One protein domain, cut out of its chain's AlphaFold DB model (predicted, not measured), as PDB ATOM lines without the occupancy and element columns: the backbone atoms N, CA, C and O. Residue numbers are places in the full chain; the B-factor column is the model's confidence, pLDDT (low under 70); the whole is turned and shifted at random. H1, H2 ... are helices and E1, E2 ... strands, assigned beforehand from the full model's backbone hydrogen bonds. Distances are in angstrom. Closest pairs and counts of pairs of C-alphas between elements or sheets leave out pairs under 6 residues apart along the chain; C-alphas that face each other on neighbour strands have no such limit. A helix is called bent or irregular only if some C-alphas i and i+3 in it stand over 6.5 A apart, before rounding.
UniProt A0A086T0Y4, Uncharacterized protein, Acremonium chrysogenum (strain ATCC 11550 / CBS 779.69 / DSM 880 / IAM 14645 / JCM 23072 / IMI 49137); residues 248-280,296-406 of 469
ATOM      1  N   GLN A 248     -49.858 -30.791  23.061       84.19
ATOM      2  CA  GLN A 248     -49.053 -31.529  22.075       84.19
ATOM      3  C   GLN A 248     -48.374 -30.591  21.067       84.19
ATOM      4  O   GLN A 248     -47.171 -30.697  20.830       84.19
ATOM      5  N   HIS A 249     -49.110 -29.622  20.514       85.56
ATOM      6  CA  HIS A 249     -48.555 -28.639  19.581       85.56
ATOM      7  C   HIS A 249     -47.531 -27.704  20.233       85.56
ATOM      8  O   HIS A 249     -46.640 -27.192  19.556       85.56
ATOM      9  N   LEU A 250     -47.674 -27.399  21.523       89.06
ATOM     10  CA  LEU A 250     -46.701 -26.589  22.250       89.06
ATOM     11  C   LEU A 250     -45.386 -27.352  22.409       89.06
ATOM     12  O   LEU A 250     -44.340 -26.792  22.096       89.06
ATOM     13  N   VAL A 251     -45.442 -28.623  22.814       85.50
ATOM     14  CA  VAL A 251     -44.234 -29.444  22.973       85.50
ATOM     15  C   VAL A 251     -43.551 -29.697  21.630       85.50
ATOM     16  O   VAL A 251     -42.340 -29.530  21.531       85.50
ATOM     17  N   ALA A 252     -44.314 -29.987  20.570       84.69
ATOM     18  CA  ALA A 252     -43.757 -30.145  19.226       84.69
ATOM     19  C   ALA A 252     -43.030 -28.875  18.746       84.69
ATOM     20  O   ALA A 252     -41.891 -28.942  18.294       84.69
ATOM     21  N   ARG A 253     -43.647 -27.695  18.911       87.50
ATOM     22  CA  ARG A 253     -43.009 -26.414  18.559       87.50
ATOM     23  C   ARG A 253     -41.774 -26.122  19.405       87.50
ATOM     24  O   ARG A 253     -40.820 -25.551  18.895       87.50
ATOM     25  N   MET A 254     -41.796 -26.477  20.688       90.12
ATOM     26  CA  MET A 254     -40.640 -26.318  21.569       90.12
ATOM     27  C   MET A 254     -39.476 -27.192  21.100       90.12
ATOM     28  O   MET A 254     -38.373 -26.685  20.958       90.12
ATOM     29  N   HIS A 255     -39.738 -28.454  20.766       87.44
ATOM     30  CA  HIS A 255     -38.730 -29.357  20.223       87.44
ATOM     31  C   HIS A 255     -38.129 -28.846  18.901       87.44
ATOM     32  O   HIS A 255     -36.912 -28.817  18.735       87.44
ATOM     33  N   GLU A 256     -38.963 -28.360  17.976       88.12
ATOM     34  CA  GLU A 256     -38.478 -27.738  16.736       88.12
ATOM     35  C   GLU A 256     -37.611 -26.498  17.007       88.12
ATOM     36  O   GLU A 256     -36.620 -26.262  16.311       88.12
ATOM     37  N   LEU A 257     -37.964 -25.702  18.023       90.50
ATOM     38  CA  LEU A 257     -37.162 -24.557  18.451       90.50
ATOM     39  C   LEU A 257     -35.837 -24.986  19.088       90.50
ATOM     40  O   LEU A 257     -34.828 -24.345  18.819       90.50
ATOM     41  N   GLU A 258     -35.819 -26.053  19.886       89.88
ATOM     42  CA  GLU A 258     -34.602 -26.622  20.477       89.88
ATOM     43  C   GLU A 258     -33.648 -27.131  19.393       89.88
ATOM     44  O   GLU A 258     -32.472 -26.773  19.406       89.88
ATOM     45  N   ILE A 259     -34.160 -27.861  18.395       88.94
ATOM     46  CA  ILE A 259     -33.378 -28.282  17.223       88.94
ATOM     47  C   ILE A 259     -32.852 -27.064  16.463       88.94
ATOM     48  O   ILE A 259     -31.683 -27.022  16.078       88.94
ATOM     49  N   GLY A 260     -33.700 -26.062  16.218       89.38
ATOM     50  CA  GLY A 260     -33.296 -24.845  15.514       89.38
ATOM     51  C   GLY A 260     -32.224 -24.058  16.269       89.38
ATOM     52  O   GLY A 260     -31.298 -23.531  15.656       89.38
ATOM     53  N   TYR A 261     -32.330 -24.010  17.594       89.75
ATOM     54  CA  TYR A 261     -31.363 -23.370  18.474       89.75
ATOM     55  C   TYR A 261     -30.034 -24.132  18.510       89.75
ATOM     56  O   TYR A 261     -28.987 -23.514  18.347       89.75
ATOM     57  N   ALA A 262     -30.068 -25.459  18.635       88.06
ATOM     58  CA  ALA A 262     -28.879 -26.306  18.596       88.06
ATOM     59  C   ALA A 262     -28.144 -26.192  17.252       88.06
ATOM     60  O   ALA A 262     -26.952 -25.921  17.221       88.06
ATOM     61  N   ASN A 263     -28.875 -26.242  16.135       88.19
ATOM     62  CA  ASN A 263     -28.307 -26.014  14.804       88.19
ATOM     63  C   ASN A 263     -27.695 -24.610  14.646       88.19
ATOM     64  O   ASN A 263     -26.690 -24.439  13.958       88.19
ATOM     65  N   ALA A 264     -28.292 -23.588  15.265       86.38
ATOM     66  CA  ALA A 264     -27.721 -22.244  15.270       86.38
ATOM     67  C   ALA A 264     -26.451 -22.164  16.129       86.38
ATOM     68  O   ALA A 264     -25.521 -21.457  15.752       86.38
ATOM     69  N   LEU A 265     -26.396 -22.888  17.251       85.88
ATOM     70  CA  LEU A 265     -25.182 -23.014  18.053       85.88
ATOM     71  C   LEU A 265     -24.084 -23.740  17.279       85.88
ATOM     72  O   LEU A 265     -22.986 -23.208  17.214       85.88
ATOM     73  N   ASP A 266     -24.372 -24.855  16.608       84.69
ATOM     74  CA  ASP A 266     -23.389 -25.561  15.771       84.69
ATOM     75  C   ASP A 266     -22.833 -24.653  14.669       84.69
ATOM     76  O   ASP A 266     -21.650 -24.709  14.333       84.69
ATOM     77  N   ALA A 267     -23.678 -23.766  14.134       82.12
ATOM     78  CA  ALA A 267     -23.278 -22.782  13.142       82.12
ATOM     79  C   ALA A 267     -22.492 -21.574  13.715       82.12
ATOM     80  O   ALA A 267     -22.011 -20.733  12.956       82.12
ATOM     81  N   LEU A 268     -22.386 -21.430  15.037       79.19
ATOM     82  CA  LEU A 268     -21.736 -20.291  15.702       79.19
ATOM     83  C   LEU A 268     -20.602 -20.698  16.653       79.19
ATOM     84  O   LEU A 268     -19.796 -19.847  17.018       79.19
ATOM     85  N   ALA A 269     -20.549 -21.960  17.080       67.75
ATOM     86  CA  ALA A 269     -19.727 -22.439  18.190       67.75
ATOM     87  C   ALA A 269     -18.233 -22.600  17.865       67.75
ATOM     88  O   ALA A 269     -17.458 -22.895  18.772       67.75
ATOM     89  N   GLY A 270     -17.815 -22.384  16.618       63.94
ATOM     90  CA  GLY A 270     -16.431 -22.570  16.191       63.94
ATOM     91  C   GLY A 270     -15.853 -21.383  15.432       63.94
ATOM     92  O   GLY A 270     -16.543 -20.426  15.071       63.94
ATOM     93  N   GLU A 271     -14.556 -21.474  15.158       62.75
ATOM     94  CA  GLU A 271     -13.868 -20.566  14.251       62.75
ATOM     95  C   GLU A 271     -14.460 -20.741  12.847       62.75
ATOM     96  O   GLU A 271     -14.424 -21.818  12.252       62.75
ATOM     97  N   ALA A 272     -15.077 -19.684  12.321       60.38
ATOM     98  CA  ALA A 272     -15.484 -19.672  10.928       60.38
ATOM     99  C   ALA A 272     -14.235 -19.404  10.085       60.38
ATOM    100  O   ALA A 272     -13.679 -18.301  10.127       60.38
ATOM    101  N   VAL A 273     -13.804 -20.392   9.297       57.50
ATOM    102  CA  VAL A 273     -12.770 -20.182   8.281       57.50
ATOM    103  C   VAL A 273     -13.426 -19.417   7.140       57.50
ATOM    104  O   VAL A 273     -13.997 -19.964   6.196       57.50
ATOM    105  N   VAL A 274     -13.405 -18.098   7.284       59.06
ATOM    106  CA  VAL A 274     -13.874 -17.168   6.269       59.06
ATOM    107  C   VAL A 274     -12.792 -17.094   5.188       59.06
ATOM    108  O   VAL A 274     -11.651 -16.750   5.513       59.06
ATOM    109  N   PRO A 275     -13.106 -17.376   3.907       54.59
ATOM    110  CA  PRO A 275     -12.159 -17.181   2.816       54.59
ATOM    111  C   PRO A 275     -11.516 -15.794   2.920       54.59
ATOM    112  O   PRO A 275     -12.221 -14.788   3.026       54.59
ATOM    113  N   GLY A 276     -10.181 -15.715   2.883       50.78
ATOM    114  CA  GLY A 276      -9.421 -14.475   3.116       50.78
ATOM    115  C   GLY A 276      -9.764 -13.294   2.187       50.78
ATOM    116  O   GLY A 276      -9.265 -12.188   2.383       50.78
ATOM    117  N   GLN A 277     -10.633 -13.501   1.192       48.47
ATOM    118  CA  GLN A 277     -11.199 -12.479   0.309       48.47
ATOM    119  C   GLN A 277     -12.341 -11.666   0.964       48.47
ATOM    120  O   GLN A 277     -12.530 -10.500   0.614       48.47
ATOM    121  N   LEU A 278     -13.052 -12.223   1.956       46.44
ATOM    122  CA  LEU A 278     -14.122 -11.554   2.721       46.44
ATOM    123  C   LEU A 278     -13.596 -10.659   3.865       46.44
ATOM    124  O   LEU A 278     -14.345  -9.851   4.402       46.44
ATOM    125  N   LEU A 279     -12.301 -10.737   4.199       47.06
ATOM    126  CA  LEU A 279     -11.622  -9.867   5.179       47.06
ATOM    127  C   LEU A 279     -11.273  -8.468   4.631       47.06
ATOM    128  O   LEU A 279     -10.617  -7.665   5.301       47.06
ATOM    129  N   SER A 280     -11.712  -8.139   3.414       47.09
ATOM    130  CA  SER A 280     -11.719  -6.760   2.932       47.09
ATOM    131  C   SER A 280     -12.553  -5.906   3.899       47.09
ATOM    132  O   SER A 280     -13.712  -6.212   4.144       47.09
ATOM    133  N   PRO A 296     -17.415 -18.736  -7.872       60.78
ATOM    134  CA  PRO A 296     -18.389 -18.755  -6.766       60.78
ATOM    135  C   PRO A 296     -17.871 -19.211  -5.375       60.78
ATOM    136  O   PRO A 296     -18.688 -19.459  -4.487       60.78
ATOM    137  N   GLN A 297     -16.560 -19.352  -5.166       60.31
ATOM    138  CA  GLN A 297     -15.981 -19.973  -3.960       60.31
ATOM    139  C   GLN A 297     -16.228 -19.163  -2.672       60.31
ATOM    140  O   GLN A 297     -16.419 -19.748  -1.612       60.31
ATOM    141  N   ASP A 298     -16.361 -17.836  -2.771       61.53
ATOM    142  CA  ASP A 298     -16.586 -16.949  -1.614       61.53
ATOM    143  C   ASP A 298     -18.026 -16.971  -1.060       61.53
ATOM    144  O   ASP A 298     -18.345 -16.250  -0.115       61.53
ATOM    145  N   ARG A 299     -18.932 -17.765  -1.652       70.31
ATOM    146  CA  ARG A 299     -20.308 -17.931  -1.142       70.31
ATOM    147  C   ARG A 299     -20.421 -18.954  -0.022       70.31
ATOM    148  O   ARG A 299     -21.435 -18.952   0.678       70.31
ATOM    149  N   TYR A 300     -19.425 -19.824   0.104       77.69
ATOM    150  CA  TYR A 300     -19.397 -20.881   1.098       77.69
ATOM    151  C   TYR A 300     -18.519 -20.445   2.263       77.69
ATOM    152  O   TYR A 300     -17.364 -20.070   2.081       77.69
ATOM    153  N   VAL A 301     -19.087 -20.481   3.459       80.25
ATOM    154  CA  VAL A 301     -18.377 -20.212   4.707       80.25
ATOM    155  C   VAL A 301     -18.248 -21.536   5.436       80.25
ATOM    156  O   VAL A 301     -19.263 -22.152   5.747       80.25
ATOM    157  N   LEU A 302     -17.019 -21.979   5.688       82.88
ATOM    158  CA  LEU A 302     -16.776 -23.150   6.522       82.88
ATOM    159  C   LEU A 302     -16.992 -22.750   7.977       82.88
ATOM    160  O   LEU A 302     -16.419 -21.769   8.456       82.88
ATOM    161  N   VAL A 303     -17.857 -23.484   8.655       81.50
ATOM    162  CA  VAL A 303     -18.280 -23.195  10.018       81.50
ATOM    163  C   VAL A 303     -17.988 -24.395  10.885       81.50
ATOM    164  O   VAL A 303     -18.242 -25.517  10.458       81.50
ATOM    165  N   ASN A 304     -17.467 -24.133  12.087       78.94
ATOM    166  CA  ASN A 304     -17.053 -25.175  13.023       78.94
ATOM    167  C   ASN A 304     -16.114 -26.189  12.338       78.94
ATOM    168  O   ASN A 304     -16.281 -27.397  12.430       78.94
ATOM    169  N   ALA A 305     -15.169 -25.663  11.554       77.06
ATOM    170  CA  ALA A 305     -14.161 -26.431  10.833       77.06
ATOM    171  C   ALA A 305     -12.814 -26.235  11.535       77.06
ATOM    172  O   ALA A 305     -11.913 -25.594  10.996       77.06
ATOM    173  N   GLY A 306     -12.737 -26.699  12.783       77.56
ATOM    174  CA  GLY A 306     -11.525 -26.612  13.587       77.56
ATOM    175  C   GLY A 306     -10.411 -27.538  13.088       77.56
ATOM    176  O   GLY A 306     -10.563 -28.308  12.129       77.56
ATOM    177  N   ASP A 307      -9.269 -27.470  13.771       77.25
ATOM    178  CA  ASP A 307      -8.121 -28.348  13.521       77.25
ATOM    179  C   ASP A 307      -8.463 -29.830  13.750       77.25
ATOM    180  O   ASP A 307      -7.867 -30.711  13.134       77.25
ATOM    181  N   ASP A 308      -9.439 -30.116  14.612       81.12
ATOM    182  CA  ASP A 308      -9.961 -31.452  14.893       81.12
ATOM    183  C   ASP A 308     -10.608 -32.089  13.660       81.12
ATOM    184  O   ASP A 308     -10.182 -33.167  13.243       81.12
ATOM    185  N   VAL A 309     -11.561 -31.393  13.034       81.19
ATOM    186  CA  VAL A 309     -12.245 -31.855  11.817       81.19
ATOM    187  C   VAL A 309     -11.273 -31.922  10.647       81.19
ATOM    188  O   VAL A 309     -11.299 -32.863   9.855       81.19
ATOM    189  N   THR A 310     -10.382 -30.935  10.546       82.56
ATOM    190  CA  THR A 310      -9.372 -30.883   9.483       82.56
ATOM    191  C   THR A 310      -8.427 -32.077   9.569       82.56
ATOM    192  O   THR A 310      -8.216 -32.765   8.572       82.56
ATOM    193  N   ARG A 311      -7.904 -32.377  10.763       86.06
ATOM    194  CA  ARG A 311      -7.065 -33.556  11.001       86.06
ATOM    195  C   ARG A 311      -7.806 -34.849  10.673       86.06
ATOM    196  O   ARG A 311      -7.233 -35.703  10.016       86.06
ATOM    197  N   GLN A 312      -9.066 -34.971  11.078       83.69
ATOM    198  CA  GLN A 312      -9.856 -36.174  10.821       83.69
ATOM    199  C   GLN A 312     -10.108 -36.404   9.322       83.69
ATOM    200  O   GLN A 312      -9.975 -37.523   8.834       83.69
ATOM    201  N   ILE A 313     -10.393 -35.344   8.558       86.62
ATOM    202  CA  ILE A 313     -10.510 -35.436   7.095       86.62
ATOM    203  C   ILE A 313      -9.172 -35.847   6.470       86.62
ATOM    204  O   ILE A 313      -9.162 -36.650   5.539       86.62
ATOM    205  N   HIS A 314      -8.051 -35.324   6.974       88.56
ATOM    206  CA  HIS A 314      -6.726 -35.747   6.525       88.56
ATOM    207  C   HIS A 314      -6.448 -37.219   6.844       88.56
ATOM    208  O   HIS A 314      -5.995 -37.925   5.958       88.56
ATOM    209  N   GLU A 315      -6.808 -37.718   8.028       89.94
ATOM    210  CA  GLU A 315      -6.670 -39.143   8.369       89.94
ATOM    211  C   GLU A 315      -7.458 -40.046   7.398       89.94
ATOM    212  O   GLU A 315      -6.931 -41.055   6.926       89.94
ATOM    213  N   LEU A 316      -8.684 -39.654   7.024       88.94
ATOM    214  CA  LEU A 316      -9.480 -40.372   6.018       88.94
ATOM    215  C   LEU A 316      -8.860 -40.310   4.616       88.94
ATOM    216  O   LEU A 316      -8.922 -41.282   3.862       88.94
ATOM    217  N   LEU A 317      -8.292 -39.160   4.241       88.88
ATOM    218  CA  LEU A 317      -7.592 -39.000   2.967       88.88
ATOM    219  C   LEU A 317      -6.324 -39.858   2.930       88.88
ATOM    220  O   LEU A 317      -6.126 -40.554   1.941       88.88
ATOM    221  N   ASP A 318      -5.538 -39.879   4.004       91.56
ATOM    222  CA  ASP A 318      -4.306 -40.662   4.116       91.56
ATOM    223  C   ASP A 318      -4.606 -42.172   4.052       91.56
ATOM    224  O   ASP A 318      -3.938 -42.929   3.345       91.56
ATOM    225  N   GLU A 319      -5.654 -42.648   4.736       90.44
ATOM    226  CA  GLU A 319      -6.106 -44.043   4.627       90.44
ATOM    227  C   GLU A 319      -6.509 -44.382   3.184       90.44
ATOM    228  O   GLU A 319      -6.110 -45.413   2.629       90.44
ATOM    229  N   ARG A 320      -7.251 -43.480   2.535       88.06
ATOM    230  CA  ARG A 320      -7.706 -43.669   1.157       88.06
ATOM    231  C   ARG A 320      -6.565 -43.623   0.148       88.06
ATOM    232  O   ARG A 320      -6.629 -44.348  -0.850       88.06
ATOM    233  N   GLU A 321      -5.565 -42.785   0.390       86.44
ATOM    234  CA  GLU A 321      -4.340 -42.680  -0.396       86.44
ATOM    235  C   GLU A 321      -3.575 -44.001  -0.352       86.44
ATOM    236  O   GLU A 321      -3.344 -44.586  -1.410       86.44
ATOM    237  N   ASN A 322      -3.344 -44.560   0.840       87.00
ATOM    238  CA  ASN A 322      -2.691 -45.863   1.007       87.00
ATOM    239  C   ASN A 322      -3.403 -46.984   0.222       87.00
ATOM    240  O   ASN A 322      -2.768 -47.783  -0.470       87.00
ATOM    241  N   GLU A 323      -4.740 -47.041   0.262       86.81
ATOM    242  CA  GLU A 323      -5.501 -48.024  -0.524       86.81
ATOM    243  C   GLU A 323      -5.352 -47.842  -2.043       86.81
ATOM    244  O   GLU A 323      -5.442 -48.811  -2.811       86.81
ATOM    245  N   MET A 324      -5.242 -46.590  -2.497       83.25
ATOM    246  CA  MET A 324      -5.058 -46.274  -3.909       83.25
ATOM    247  C   MET A 324      -3.645 -46.610  -4.359       83.25
ATOM    248  O   MET A 324      -3.519 -47.284  -5.380       83.25
ATOM    249  N   GLU A 325      -2.624 -46.254  -3.582       82.69
ATOM    250  CA  GLU A 325      -1.230 -46.604  -3.857       82.69
ATOM    251  C   GLU A 325      -1.056 -48.119  -3.984       82.69
ATOM    252  O   GLU A 325      -0.511 -48.608  -4.975       82.69
ATOM    253  N   ASP A 326      -1.630 -48.895  -3.062       84.19
ATOM    254  CA  ASP A 326      -1.626 -50.360  -3.107       84.19
ATOM    255  C   ASP A 326      -2.244 -50.916  -4.397       84.19
ATOM    256  O   ASP A 326      -1.802 -51.924  -4.975       84.19
ATOM    257  N   ARG A 327      -3.336 -50.291  -4.841       84.75
ATOM    258  CA  ARG A 327      -4.060 -50.676  -6.052       84.75
ATOM    259  C   ARG A 327      -3.259 -50.304  -7.293       84.75
ATOM    260  O   ARG A 327      -3.139 -51.115  -8.213       84.75
ATOM    261  N   GLU A 328      -2.684 -49.114  -7.312       82.75
ATOM    262  CA  GLU A 328      -1.892 -48.581  -8.412       82.75
ATOM    263  C   GLU A 328      -0.561 -49.312  -8.556       82.75
ATOM    264  O   GLU A 328      -0.175 -49.640  -9.678       82.75
ATOM    265  N   TRP A 329       0.068 -49.709  -7.450       83.38
ATOM    266  CA  TRP A 329       1.224 -50.599  -7.431       83.38
ATOM    267  C   TRP A 329       0.908 -51.947  -8.089       83.38
ATOM    268  O   TRP A 329       1.630 -52.414  -8.977       83.38
ATOM    269  N   LYS A 330      -0.235 -52.558  -7.744       85.56
ATOM    270  CA  LYS A 330      -0.713 -53.795  -8.391       85.56
ATOM    271  C   LYS A 330      -1.008 -53.583  -9.879       85.56
ATOM    272  O   LYS A 330      -0.743 -54.480 -10.683       85.56
ATOM    273  N   HIS A 331      -1.547 -52.428 -10.269       83.75
ATOM    274  CA  HIS A 331      -1.799 -52.088 -11.673       83.75
ATOM    275  C   HIS A 331      -0.509 -51.848 -12.465       83.75
ATOM    276  O   HIS A 331      -0.412 -52.306 -13.607       83.75
ATOM    277  N   ARG A 332       0.510 -51.243 -11.846       82.31
ATOM    278  CA  ARG A 332       1.860 -51.100 -12.403       82.31
ATOM    279  C   ARG A 332       2.506 -52.462 -12.632       82.31
ATOM    280  O   ARG A 332       2.952 -52.741 -13.741       82.31
ATOM    281  N   GLY A 333       2.452 -53.355 -11.640       81.69
ATOM    282  CA  GLY A 333       2.962 -54.727 -11.763       81.69
ATOM    283  C   GLY A 333       2.269 -55.560 -12.851       81.69
ATOM    284  O   GLY A 333       2.841 -56.523 -13.355       81.69
ATOM    285  N   ARG A 334       1.049 -55.179 -13.253       85.31
ATOM    286  CA  ARG A 334       0.283 -55.801 -14.348       85.31
ATOM    287  C   ARG A 334       0.430 -55.073 -15.692       85.31
ATOM    288  O   ARG A 334      -0.226 -55.467 -16.652       85.31
ATOM    289  N   GLY A 335       1.252 -54.024 -15.764       80.19
ATOM    290  CA  GLY A 335       1.477 -53.226 -16.975       80.19
ATOM    291  C   GLY A 335       0.278 -52.379 -17.415       80.19
ATOM    292  O   GLY A 335       0.235 -51.937 -18.559       80.19
ATOM    293  N   VAL A 336      -0.708 -52.173 -16.536       82.31
ATOM    294  CA  VAL A 336      -1.921 -51.385 -16.824       82.31
ATOM    295  C   VAL A 336      -1.666 -49.885 -16.625       82.31
ATOM    296  O   VAL A 336      -2.272 -49.064 -17.309       82.31
ATOM    297  N   SER A 337      -0.738 -49.526 -15.734       76.31
ATOM    298  CA  SER A 337      -0.358 -48.137 -15.438       76.31
ATOM    299  C   SER A 337       0.922 -47.740 -16.179       76.31
ATOM    300  O   SER A 337       1.889 -48.497 -16.189       76.31
ATOM    301  N   GLY A 338       0.952 -46.547 -16.783       72.81
ATOM    302  CA  GLY A 338       2.138 -46.033 -17.478       72.81
ATOM    303  C   GLY A 338       3.127 -45.328 -16.542       72.81
ATOM    304  O   GLY A 338       2.714 -44.616 -15.633       72.81
ATOM    305  N   ASP A 339       4.432 -45.432 -16.820       70.56
ATOM    306  CA  ASP A 339       5.513 -44.840 -15.999       70.56
ATOM    307  C   ASP A 339       5.428 -43.309 -15.824       70.56
ATOM    308  O   ASP A 339       6.040 -42.754 -14.922       70.56
ATOM    309  N   ARG A 340       4.648 -42.599 -16.653       68.81
ATOM    310  CA  ARG A 340       4.437 -41.139 -16.529       68.81
ATOM    311  C   ARG A 340       3.502 -40.746 -15.382       68.81
ATOM    312  O   ARG A 340       3.460 -39.570 -15.032       68.81
ATOM    313  N   MET A 341       2.731 -41.699 -14.858       67.56
ATOM    314  CA  MET A 341       1.865 -41.500 -13.692       67.56
ATOM    315  C   MET A 341       2.636 -41.587 -12.375       67.56
ATOM    316  O   MET A 341       2.066 -41.283 -11.341       67.56
ATOM    317  N   TRP A 342       3.917 -41.955 -12.409       72.88
ATOM    318  CA  TRP A 342       4.751 -42.119 -11.228       72.88
ATOM    319  C   TRP A 342       5.766 -40.981 -11.142       72.88
ATOM    320  O   TRP A 342       6.405 -40.611 -12.130       72.88
ATOM    321  N   GLU A 343       5.890 -40.406  -9.957       74.06
ATOM    322  CA  GLU A 343       6.847 -39.366  -9.629       74.06
ATOM    323  C   GLU A 343       7.971 -39.951  -8.788       74.06
ATOM    324  O   GLU A 343       7.745 -40.670  -7.819       74.06
ATOM    325  N   LYS A 344       9.204 -39.631  -9.177       70.69
ATOM    326  CA  LYS A 344      10.373 -39.963  -8.373       70.69
ATOM    327  C   LYS A 344      10.540 -38.892  -7.302       70.69
ATOM    328  O   LYS A 344      10.519 -37.712  -7.667       70.69
ATOM    329  N   PRO A 345      10.739 -39.264  -6.030       70.56
ATOM    330  CA  PRO A 345      10.977 -38.292  -4.977       70.56
ATOM    331  C   PRO A 345      12.186 -37.417  -5.324       70.56
ATOM    332  O   PRO A 345      13.189 -37.891  -5.864       70.56
ATOM    333  N   GLN A 346      12.065 -36.120  -5.034       62.62
ATOM    334  CA  GLN A 346      12.994 -35.071  -5.474       62.62
ATOM    335  C   GLN A 346      14.437 -35.291  -4.977       62.62
ATOM    336  O   GLN A 346      15.386 -34.881  -5.644       62.62
ATOM    337  N   ASP A 347      14.589 -36.020  -3.869       68.00
ATOM    338  CA  ASP A 347      15.867 -36.343  -3.229       68.00
ATOM    339  C   ASP A 347      16.460 -37.696  -3.667       68.00
ATOM    340  O   ASP A 347      17.503 -38.118  -3.170       68.00
ATOM    341  N   GLY A 348      15.813 -38.409  -4.599       60.41
ATOM    342  CA  GLY A 348      16.288 -39.698  -5.122       60.41
ATOM    343  C   GLY A 348      16.332 -40.838  -4.094       60.41
ATOM    344  O   GLY A 348      16.844 -41.914  -4.402       60.41
ATOM    345  N   GLN A 349      15.805 -40.612  -2.890       55.97
ATOM    346  CA  GLN A 349      15.777 -41.560  -1.785       55.97
ATOM    347  C   GLN A 349      14.323 -41.749  -1.335       55.97
ATOM    348  O   GLN A 349      13.797 -40.973  -0.546       55.97
ATOM    349  N   GLY A 350      13.664 -42.757  -1.905       61.31
ATOM    350  CA  GLY A 350      12.268 -43.113  -1.644       61.31
ATOM    351  C   GLY A 350      11.669 -43.890  -2.818       61.31
ATOM    352  O   GLY A 350      12.234 -43.874  -3.915       61.31
ATOM    353  N   ASP A 351      10.560 -44.582  -2.573       67.12
ATOM    354  CA  ASP A 351       9.826 -45.305  -3.613       67.12
ATOM    355  C   ASP A 351       9.081 -44.325  -4.538       67.12
ATOM    356  O   ASP A 351       8.784 -43.190  -4.160       67.12
ATOM    357  N   ASP A 352       8.833 -44.741  -5.784       67.50
ATOM    358  CA  ASP A 352       8.072 -43.935  -6.743       67.50
ATOM    359  C   ASP A 352       6.636 -43.739  -6.218       67.50
ATOM    360  O   ASP A 352       5.948 -44.725  -5.954       67.50
ATOM    361  N   ILE A 353       6.162 -42.493  -6.141       68.19
ATOM    362  CA  ILE A 353       4.809 -42.153  -5.664       68.19
ATOM    363  C   ILE A 353       3.896 -41.946  -6.872       68.19
ATOM    364  O   ILE A 353       4.307 -41.371  -7.885       68.19
ATOM    365  N   ALA A 354       2.659 -42.421  -6.804       67.31
ATOM    366  CA  ALA A 354       1.708 -42.224  -7.885       67.31
ATOM    367  C   ALA A 354       1.105 -40.808  -7.858       67.31
ATOM    368  O   ALA A 354       0.740 -40.270  -6.820       67.31
ATOM    369  N   ARG A 355       1.000 -40.174  -9.029       66.75
ATOM    370  CA  ARG A 355       0.391 -38.850  -9.193       66.75
ATOM    371  C   ARG A 355      -1.122 -38.985  -9.281       66.75
ATOM    372  O   ARG A 355      -1.625 -39.619 -10.209       66.75
ATOM    373  N   GLY A 356      -1.848 -38.286  -8.417       70.56
ATOM    374  CA  GLY A 356      -3.304 -38.333  -8.439       70.56
ATOM    375  C   GLY A 356      -3.974 -37.332  -7.512       70.56
ATOM    376  O   GLY A 356      -3.324 -36.556  -6.818       70.56
ATOM    377  N   LEU A 357      -5.305 -37.343  -7.549       75.94
ATOM    378  CA  LEU A 357      -6.156 -36.669  -6.575       75.94
ATOM    379  C   LEU A 357      -6.834 -37.743  -5.730       75.94
ATOM    380  O   LEU A 357      -7.451 -38.657  -6.281       75.94
ATOM    381  N   VAL A 358      -6.749 -37.602  -4.410       81.31
ATOM    382  CA  VAL A 358      -7.491 -38.429  -3.458       81.31
ATOM    383  C   VAL A 358      -8.857 -37.797  -3.230       81.31
ATOM    384  O   VAL A 358      -8.964 -36.599  -2.973       81.31
ATOM    385  N   ALA A 359      -9.910 -38.599  -3.366       83.19
ATOM    386  CA  ALA A 359     -11.279 -38.172  -3.123       83.19
ATOM    387  C   ALA A 359     -11.894 -39.018  -2.006       83.19
ATOM    388  O   ALA A 359     -11.843 -40.249  -2.055       83.19
ATOM    389  N   VAL A 360     -12.488 -38.337  -1.026       86.25
ATOM    390  CA  VAL A 360     -13.261 -38.924   0.073       86.25
ATOM    391  C   VAL A 360     -14.605 -38.208   0.131       86.25
ATOM    392  O   VAL A 360     -14.669 -36.978   0.066       86.25
ATOM    393  N   ASP A 361     -15.677 -38.986   0.243       86.62
ATOM    394  CA  ASP A 361     -17.036 -38.473   0.362       86.62
ATOM    395  C   ASP A 361     -17.401 -38.337   1.844       86.62
ATOM    396  O   ASP A 361     -17.429 -39.326   2.573       86.62
ATOM    397  N   VAL A 362     -17.700 -37.113   2.288       87.00
ATOM    398  CA  VAL A 362     -18.021 -36.806   3.692       87.00
ATOM    399  C   VAL A 362     -19.397 -36.148   3.798       87.00
ATOM    400  O   VAL A 362     -19.704 -35.187   3.083       87.00
ATOM    401  N   MET A 363     -20.232 -36.615   4.733       88.62
ATOM    402  CA  MET A 363     -21.532 -35.992   4.996       88.62
ATOM    403  C   MET A 363     -21.370 -34.593   5.594       88.62
ATOM    404  O   MET A 363     -20.830 -34.417   6.683       88.62
ATOM    405  N   SER A 364     -21.885 -33.592   4.879       88.06
ATOM    406  CA  SER A 364     -21.809 -32.183   5.273       88.06
ATOM    407  C   SER A 364     -23.200 -31.557   5.371       88.06
ATOM    408  O   SER A 364     -24.105 -31.898   4.604       88.06
ATOM    409  N   ARG A 365     -23.379 -30.618   6.305       88.81
ATOM    410  CA  ARG A 365     -24.645 -29.905   6.530       88.81
ATOM    411  C   ARG A 365     -24.531 -28.466   6.061       88.81
ATOM    412  O   ARG A 365     -23.526 -27.799   6.290       88.81
ATOM    413  N   PHE A 366     -25.588 -27.988   5.417       89.56
ATOM    414  CA  PHE A 366     -25.661 -26.639   4.870       89.56
ATOM    415  C   PHE A 366     -26.668 -25.799   5.654       89.56
ATOM    416  O   PHE A 366     -27.837 -26.176   5.763       89.56
ATOM    417  N   TYR A 367     -26.249 -24.626   6.118       87.38
ATOM    418  CA  TYR A 367     -27.132 -23.627   6.708       87.38
ATOM    419  C   TYR A 367     -27.275 -22.409   5.800       87.38
ATOM    420  O   TYR A 367     -26.359 -22.007   5.082       87.38
ATOM    421  N   ARG A 368     -28.455 -21.789   5.857       85.12
ATOM    422  CA  ARG A 368     -28.744 -20.510   5.204       85.12
ATOM    423  C   ARG A 368     -29.665 -19.674   6.076       85.12
ATOM    424  O   ARG A 368     -30.521 -20.209   6.781       85.12
ATOM    425  N   VAL A 369     -29.564 -18.356   5.952       82.62
ATOM    426  CA  VAL A 369     -30.493 -17.446   6.626       82.62
ATOM    427  C   VAL A 369     -31.865 -17.533   5.954       82.62
ATOM    428  O   VAL A 369     -32.022 -17.266   4.758       82.62
ATOM    429  N   LYS A 370     -32.887 -17.908   6.728       81.50
ATOM    430  CA  LYS A 370     -34.269 -18.007   6.244       81.50
ATOM    431  C   LYS A 370     -34.742 -16.654   5.690       81.50
ATOM    432  O   LYS A 370     -34.537 -15.616   6.307       81.50
ATOM    433  N   GLY A 371     -35.388 -16.671   4.524       80.88
ATOM    434  CA  GLY A 371     -35.985 -15.482   3.897       80.88
ATOM    435  C   GLY A 371     -35.054 -14.633   3.020       80.88
ATOM    436  O   GLY A 371     -35.549 -13.737   2.348       80.88
ATOM    437  N   ARG A 372     -33.742 -14.917   2.967       73.81
ATOM    438  CA  ARG A 372     -32.778 -14.162   2.134       73.81
ATOM    439  C   ARG A 372     -32.440 -14.794   0.775       73.81
ATOM    440  O   ARG A 372     -31.819 -14.149  -0.060       73.81
ATOM    441  N   GLY A 373     -32.901 -16.017   0.511       72.44
ATOM    442  CA  GLY A 373     -32.820 -16.632  -0.818       72.44
ATOM    443  C   GLY A 373     -31.385 -16.845  -1.316       72.44
ATOM    444  O   GLY A 373     -30.546 -17.364  -0.590       72.44
ATOM    445  N   HIS A 374     -31.128 -16.494  -2.577       71.44
ATOM    446  CA  HIS A 374     -29.842 -16.707  -3.257       71.44
ATOM    447  C   HIS A 374     -28.753 -15.692  -2.847       71.44
ATOM    448  O   HIS A 374     -27.576 -15.904  -3.132       71.44
ATOM    449  N   ASP A 375     -29.133 -14.614  -2.159       70.75
ATOM    450  CA  ASP A 375     -28.219 -13.537  -1.766       70.75
ATOM    451  C   ASP A 375     -27.589 -13.760  -0.380       70.75
ATOM    452  O   ASP A 375     -26.754 -12.971   0.060       70.75
ATOM    453  N   SER A 376     -27.971 -14.828   0.333       74.00
ATOM    454  CA  SER A 376     -27.335 -15.199   1.600       74.00
ATOM    455  C   SER A 376     -26.123 -16.109   1.390       74.00
ATOM    456  O   SER A 376     -26.214 -17.031   0.574       74.00
ATOM    457  N   PRO A 377     -25.044 -15.932   2.174       76.69
ATOM    458  CA  PRO A 377     -23.958 -16.901   2.220       76.69
ATOM    459  C   PRO A 377     -24.483 -18.257   2.702       76.69
ATOM    460  O   PRO A 377     -25.442 -18.334   3.480       76.69
ATOM    461  N   ILE A 378     -23.858 -19.319   2.206       84.88
ATOM    462  CA  ILE A 378     -24.138 -20.696   2.596       84.88
ATOM    463  C   ILE A 378     -23.079 -21.091   3.616       84.88
ATOM    464  O   ILE A 378     -21.887 -21.039   3.326       84.88
ATOM    465  N   PHE A 379     -23.507 -21.493   4.803       86.31
ATOM    466  CA  PHE A 379     -22.605 -22.001   5.828       86.31
ATOM    467  C   PHE A 379     -22.508 -23.518   5.688       86.31
ATOM    468  O   PHE A 379     -23.537 -24.187   5.601       86.31
ATOM    469  N   LEU A 380     -21.294 -24.050   5.635       87.94
ATOM    470  CA  LEU A 380     -21.010 -25.471   5.496       87.94
ATOM    471  C   LEU A 380     -20.378 -25.986   6.785       87.94
ATOM    472  O   LEU A 380     -19.333 -25.490   7.198       87.94
ATOM    473  N   LEU A 381     -20.999 -27.006   7.361       88.56
ATOM    474  CA  LEU A 381     -20.454 -27.811   8.444       88.56
ATOM    475  C   LEU A 381     -19.944 -29.132   7.846       88.56
ATOM    476  O   LEU A 381     -20.776 -29.956   7.436       88.56
ATOM    477  N   PRO A 382     -18.622 -29.326   7.725       86.81
ATOM    478  CA  PRO A 382     -18.057 -30.582   7.244       86.81
ATOM    479  C   PRO A 382     -18.185 -31.702   8.294       86.81
ATOM    480  O   PRO A 382     -18.284 -31.430   9.487       86.81
ATOM    481  N   ALA A 383     -18.180 -32.959   7.837       85.44
ATOM    482  CA  ALA A 383     -18.102 -34.164   8.681       85.44
ATOM    483  C   ALA A 383     -19.144 -34.265   9.811       85.44
ATOM    484  O   ALA A 383     -18.831 -34.650  10.930       85.44
ATOM    485  N   VAL A 384     -20.416 -33.972   9.527       85.69
ATOM    486  CA  VAL A 384     -21.492 -33.899  10.541       85.69
ATOM    487  C   VAL A 384     -21.642 -35.200  11.335       85.69
ATOM    488  O   VAL A 384     -21.953 -35.165  12.519       85.69
ATOM    489  N   GLU A 385     -21.450 -36.360  10.706       83.81
ATOM    490  CA  GLU A 385     -21.580 -37.657  11.386       83.81
ATOM    491  C   GLU A 385     -20.416 -37.978  12.329       83.81
ATOM    492  O   GLU A 385     -20.574 -38.752  13.271       83.81
ATOM    493  N   GLU A 386     -19.260 -37.374  12.116       81.06
ATOM    494  CA  GLU A 386     -18.044 -37.700  12.860       81.06
ATOM    495  C   GLU A 386     -17.647 -36.578  13.821       81.06
ATOM    496  O   GLU A 386     -16.959 -36.820  14.802       81.06
ATOM    497  N   HIS A 387     -18.173 -35.372  13.607       82.50
ATOM    498  CA  HIS A 387     -17.884 -34.191  14.402       82.50
ATOM    499  C   HIS A 387     -18.457 -34.292  15.828       82.50
ATOM    500  O   HIS A 387     -19.682 -34.315  16.022       82.50
ATOM    501  N   ASP A 388     -17.581 -34.221  16.836       80.25
ATOM    502  CA  ASP A 388     -17.918 -34.328  18.267       80.25
ATOM    503  C   ASP A 388     -18.874 -33.223  18.744       80.25
ATOM    504  O   ASP A 388     -19.878 -33.485  19.407       80.25
ATOM    505  N   GLY A 389     -18.632 -31.975  18.334       79.31
ATOM    506  CA  GLY A 389     -19.500 -30.830  18.644       79.31
ATOM    507  C   GLY A 389     -20.959 -30.938  18.169       79.31
ATOM    508  O   GLY A 389     -21.803 -30.225  18.693       79.31
ATOM    509  N   THR A 390     -21.286 -31.844  17.240       85.06
ATOM    510  CA  THR A 390     -22.658 -32.009  16.713       85.06
ATOM    511  C   THR A 390     -23.398 -33.198  17.321       85.06
ATOM    512  O   THR A 390     -24.563 -33.431  16.997       85.06
ATOM    513  N   VAL A 391     -22.741 -33.984  18.183       86.56
ATOM    514  CA  VAL A 391     -23.298 -35.228  18.743       86.56
ATOM    515  C   VAL A 391     -24.634 -34.967  19.436       86.56
ATOM    516  O   VAL A 391     -25.601 -35.689  19.198       86.56
ATOM    517  N   GLN A 392     -24.719 -33.897  20.228       84.38
ATOM    518  CA  GLN A 392     -25.936 -33.549  20.956       84.38
ATOM    519  C   GLN A 392     -27.068 -33.120  20.009       84.38
ATOM    520  O   GLN A 392     -28.205 -33.562  20.168       84.38
ATOM    521  N   THR A 393     -26.770 -32.305  18.995       86.56
ATOM    522  CA  THR A 393     -27.744 -31.893  17.971       86.56
ATOM    523  C   THR A 393     -28.265 -33.095  17.191       86.56
ATOM    524  O   THR A 393     -29.471 -33.228  16.986       86.56
ATOM    525  N   ARG A 394     -27.378 -34.030  16.829       87.50
ATOM    526  CA  ARG A 394     -27.744 -35.285  16.159       87.50
ATOM    527  C   ARG A 394     -28.614 -36.177  17.032       87.50
ATOM    528  O   ARG A 394     -29.565 -36.778  16.535       87.50
ATOM    529  N   GLU A 395     -28.311 -36.267  18.322       87.25
ATOM    530  CA  GLU A 395     -29.134 -37.021  19.263       87.25
ATOM    531  C   GLU A 395     -30.537 -36.415  19.382       87.25
ATOM    532  O   GLU A 395     -31.520 -37.154  19.311       87.25
ATOM    533  N   MET A 396     -30.642 -35.085  19.470       85.12
ATOM    534  CA  MET A 396     -31.924 -34.371  19.513       85.12
ATOM    535  C   MET A 396     -32.740 -34.542  18.226       85.12
ATOM    536  O   MET A 396     -33.949 -34.731  18.289       85.12
ATOM    537  N   GLU A 397     -32.106 -34.514  17.054       86.12
ATOM    538  CA  GLU A 397     -32.793 -34.725  15.773       86.12
ATOM    539  C   GLU A 397     -33.245 -36.173  15.569       86.12
ATOM    540  O   GLU A 397     -34.300 -36.426  14.986       86.12
ATOM    541  N   ARG A 398     -32.447 -37.138  16.039       86.06
ATOM    542  CA  ARG A 398     -32.769 -38.565  15.941       86.06
ATOM    543  C   ARG A 398     -33.882 -38.961  16.903       86.06
ATOM    544  O   ARG A 398     -34.721 -39.790  16.552       86.06
ATOM    545  N   ASN A 399     -33.854 -38.404  18.109       80.69
ATOM    546  CA  ASN A 399     -34.787 -38.713  19.179       80.69
ATOM    547  C   ASN A 399     -35.686 -37.505  19.410       80.69
ATOM    548  O   ASN A 399     -35.392 -36.678  20.277       80.69
ATOM    549  N   PRO A 400     -36.792 -37.391  18.663       69.81
ATOM    550  CA  PRO A 400     -37.659 -36.259  18.858       69.81
ATOM    551  C   PRO A 400     -38.249 -36.300  20.272       69.81
ATOM    552  O   PRO A 400     -38.674 -37.365  20.736       69.81
ATOM    553  N   THR A 401     -38.301 -35.156  20.968       64.81
ATOM    554  CA  THR A 401     -39.010 -35.019  22.254       64.81
ATOM    555  C   THR A 401     -40.518 -35.046  21.999       64.81
ATOM    556  O   THR A 401     -41.250 -34.103  22.286       64.81
ATOM    557  N   VAL A 402     -41.022 -36.122  21.392       56.72
ATOM    558  CA  VAL A 402     -42.450 -36.261  21.138       56.72
ATOM    559  C   VAL A 402     -43.110 -36.853  22.364       56.72
ATOM    560  O   VAL A 402     -42.755 -37.922  22.853       56.72
ATOM    561  N   VAL A 403     -44.168 -36.178  22.789       52.91
ATOM    562  CA  VAL A 403     -45.177 -36.701  23.714       52.91
ATOM    563  C   VAL A 403     -46.201 -37.564  22.950       52.91
ATOM    564  O   VAL A 403     -47.370 -37.640  23.314       52.91
ATOM    565  N   SER A 404     -45.810 -38.186  21.834       47.84
ATOM    566  CA  SER A 404     -46.712 -39.029  21.051       47.84
ATOM    567  C   SER A 404     -46.581 -40.457  21.541       47.84
ATOM    568  O   SER A 404     -45.570 -41.099  21.274       47.84
ATOM    569  N   VAL A 405     -47.617 -40.894  22.258       49.56
ATOM    570  CA  VAL A 405     -47.954 -42.286  22.581       49.56
ATOM    571  C   VAL A 405     -46.720 -43.102  22.956       49.56
ATOM    572  O   VAL A 405     -46.088 -43.751  22.121       49.56
ATOM    573  N   LEU A 406     -46.385 -43.059  24.248       48.72
ATOM    574  CA  LEU A 406     -45.439 -43.997  24.844       48.72
ATOM    575  C   LEU A 406     -45.760 -45.397  24.314       48.72
ATOM    576  O   LEU A 406     -46.908 -45.837  24.394       48.72
TER     577      LEU A 406
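Overview. This is residues 248 to 280 and 296 to 406 of the 469 residues of an uncharacterized protein of Acremonium chrysogenum (strain ATCC 11550 / CBS 779.69 / DSM 880 / IAM 14645 / JCM 23072 / IMI 49137) (UniProt A0A086T0Y4). A small sheet of three short strands, E1, E3 and E2, lies between two helical arms: on one side H1 with the shorter H3 side by side with it, on the other the long helix H2, which reaches away without touching another helix. From the far end of H2 the long link of residues 334 to 364 runs back to the sheet. The printed part has 144 residues with three named helices and three named strands, in the order H1, E1, H2, E2, E3, H3; the sheet runs E1, E3, E2 and is mixed. The class is mostly helix, with under half of the residues in named elements. The whole is only just extended, close to loose, with a radius of gyration of the C-alphas of 22.0 A, and it is flat, spanning 68 by 49 by 25 A.

Along the chain. The strands are E1, residues 300 to 302, E3, residues 378 to 381, 9.9 A long, and E2, residues 365 to 367. E1 begins at C-alpha 300, (-19.397, -20.881, 1.098). H1, residues 248 to 266, is 27.1 A long and begins at C-alpha 248, (-49.053, -31.529, 22.075). H2, residues 307 to 333, is 38.2 A long. H3, residues 388 to 398, is 15.6 A long and ends at C-alpha 398, (-32.769, -38.565, 15.941); it is irregular, with C-alphas 389 and 392 7.4 A apart.

Arrangement. In the sheet, E3 is the inner strand and E1 and E2 are edge strands. E1 and E3 are parallel at 30 degrees, with N 301 and O 378 2.9 A apart, within hydrogen-bond range. E2 and E3 form a hairpin, antiparallel at 146 degrees, with N 367 and O 379 2.8 A apart, within hydrogen-bond range. H1 only grazes the sheet, with residues 263 to 266. H1 touches H3 with its residues 259 to 266 alone; the closest C-alphas, those of Ala 262 and Thr 393, are 5.7 A apart. These helices run opposite ways at a shallow tilt of 19 degrees. H2 and H3 are not on the sheet, and H2 is apart from both H1 and H3. Every O i to N i+4 pair is within hydrogen-bond range in H1 and H2, and 5 of 7 are in H3.

Size, cuts and confidence. The two C-alphas farthest apart, those of Gln 248 and Gly 348, are 71.2 A apart. Residues 281 to 295 are not printed, and C-alphas 280 and 296 are 16.8 A apart across this cut. The link from H2 to E2 is long, at 31 residues; within it residues 342 to 343 pair with residues 353 to 354, antiparallel. The mean pLDDT of the printed part is 77.6, and it is under 70 at residues 269 to 280, 296 to 298, 340 to 341, 346 to 355 and 400 to 406.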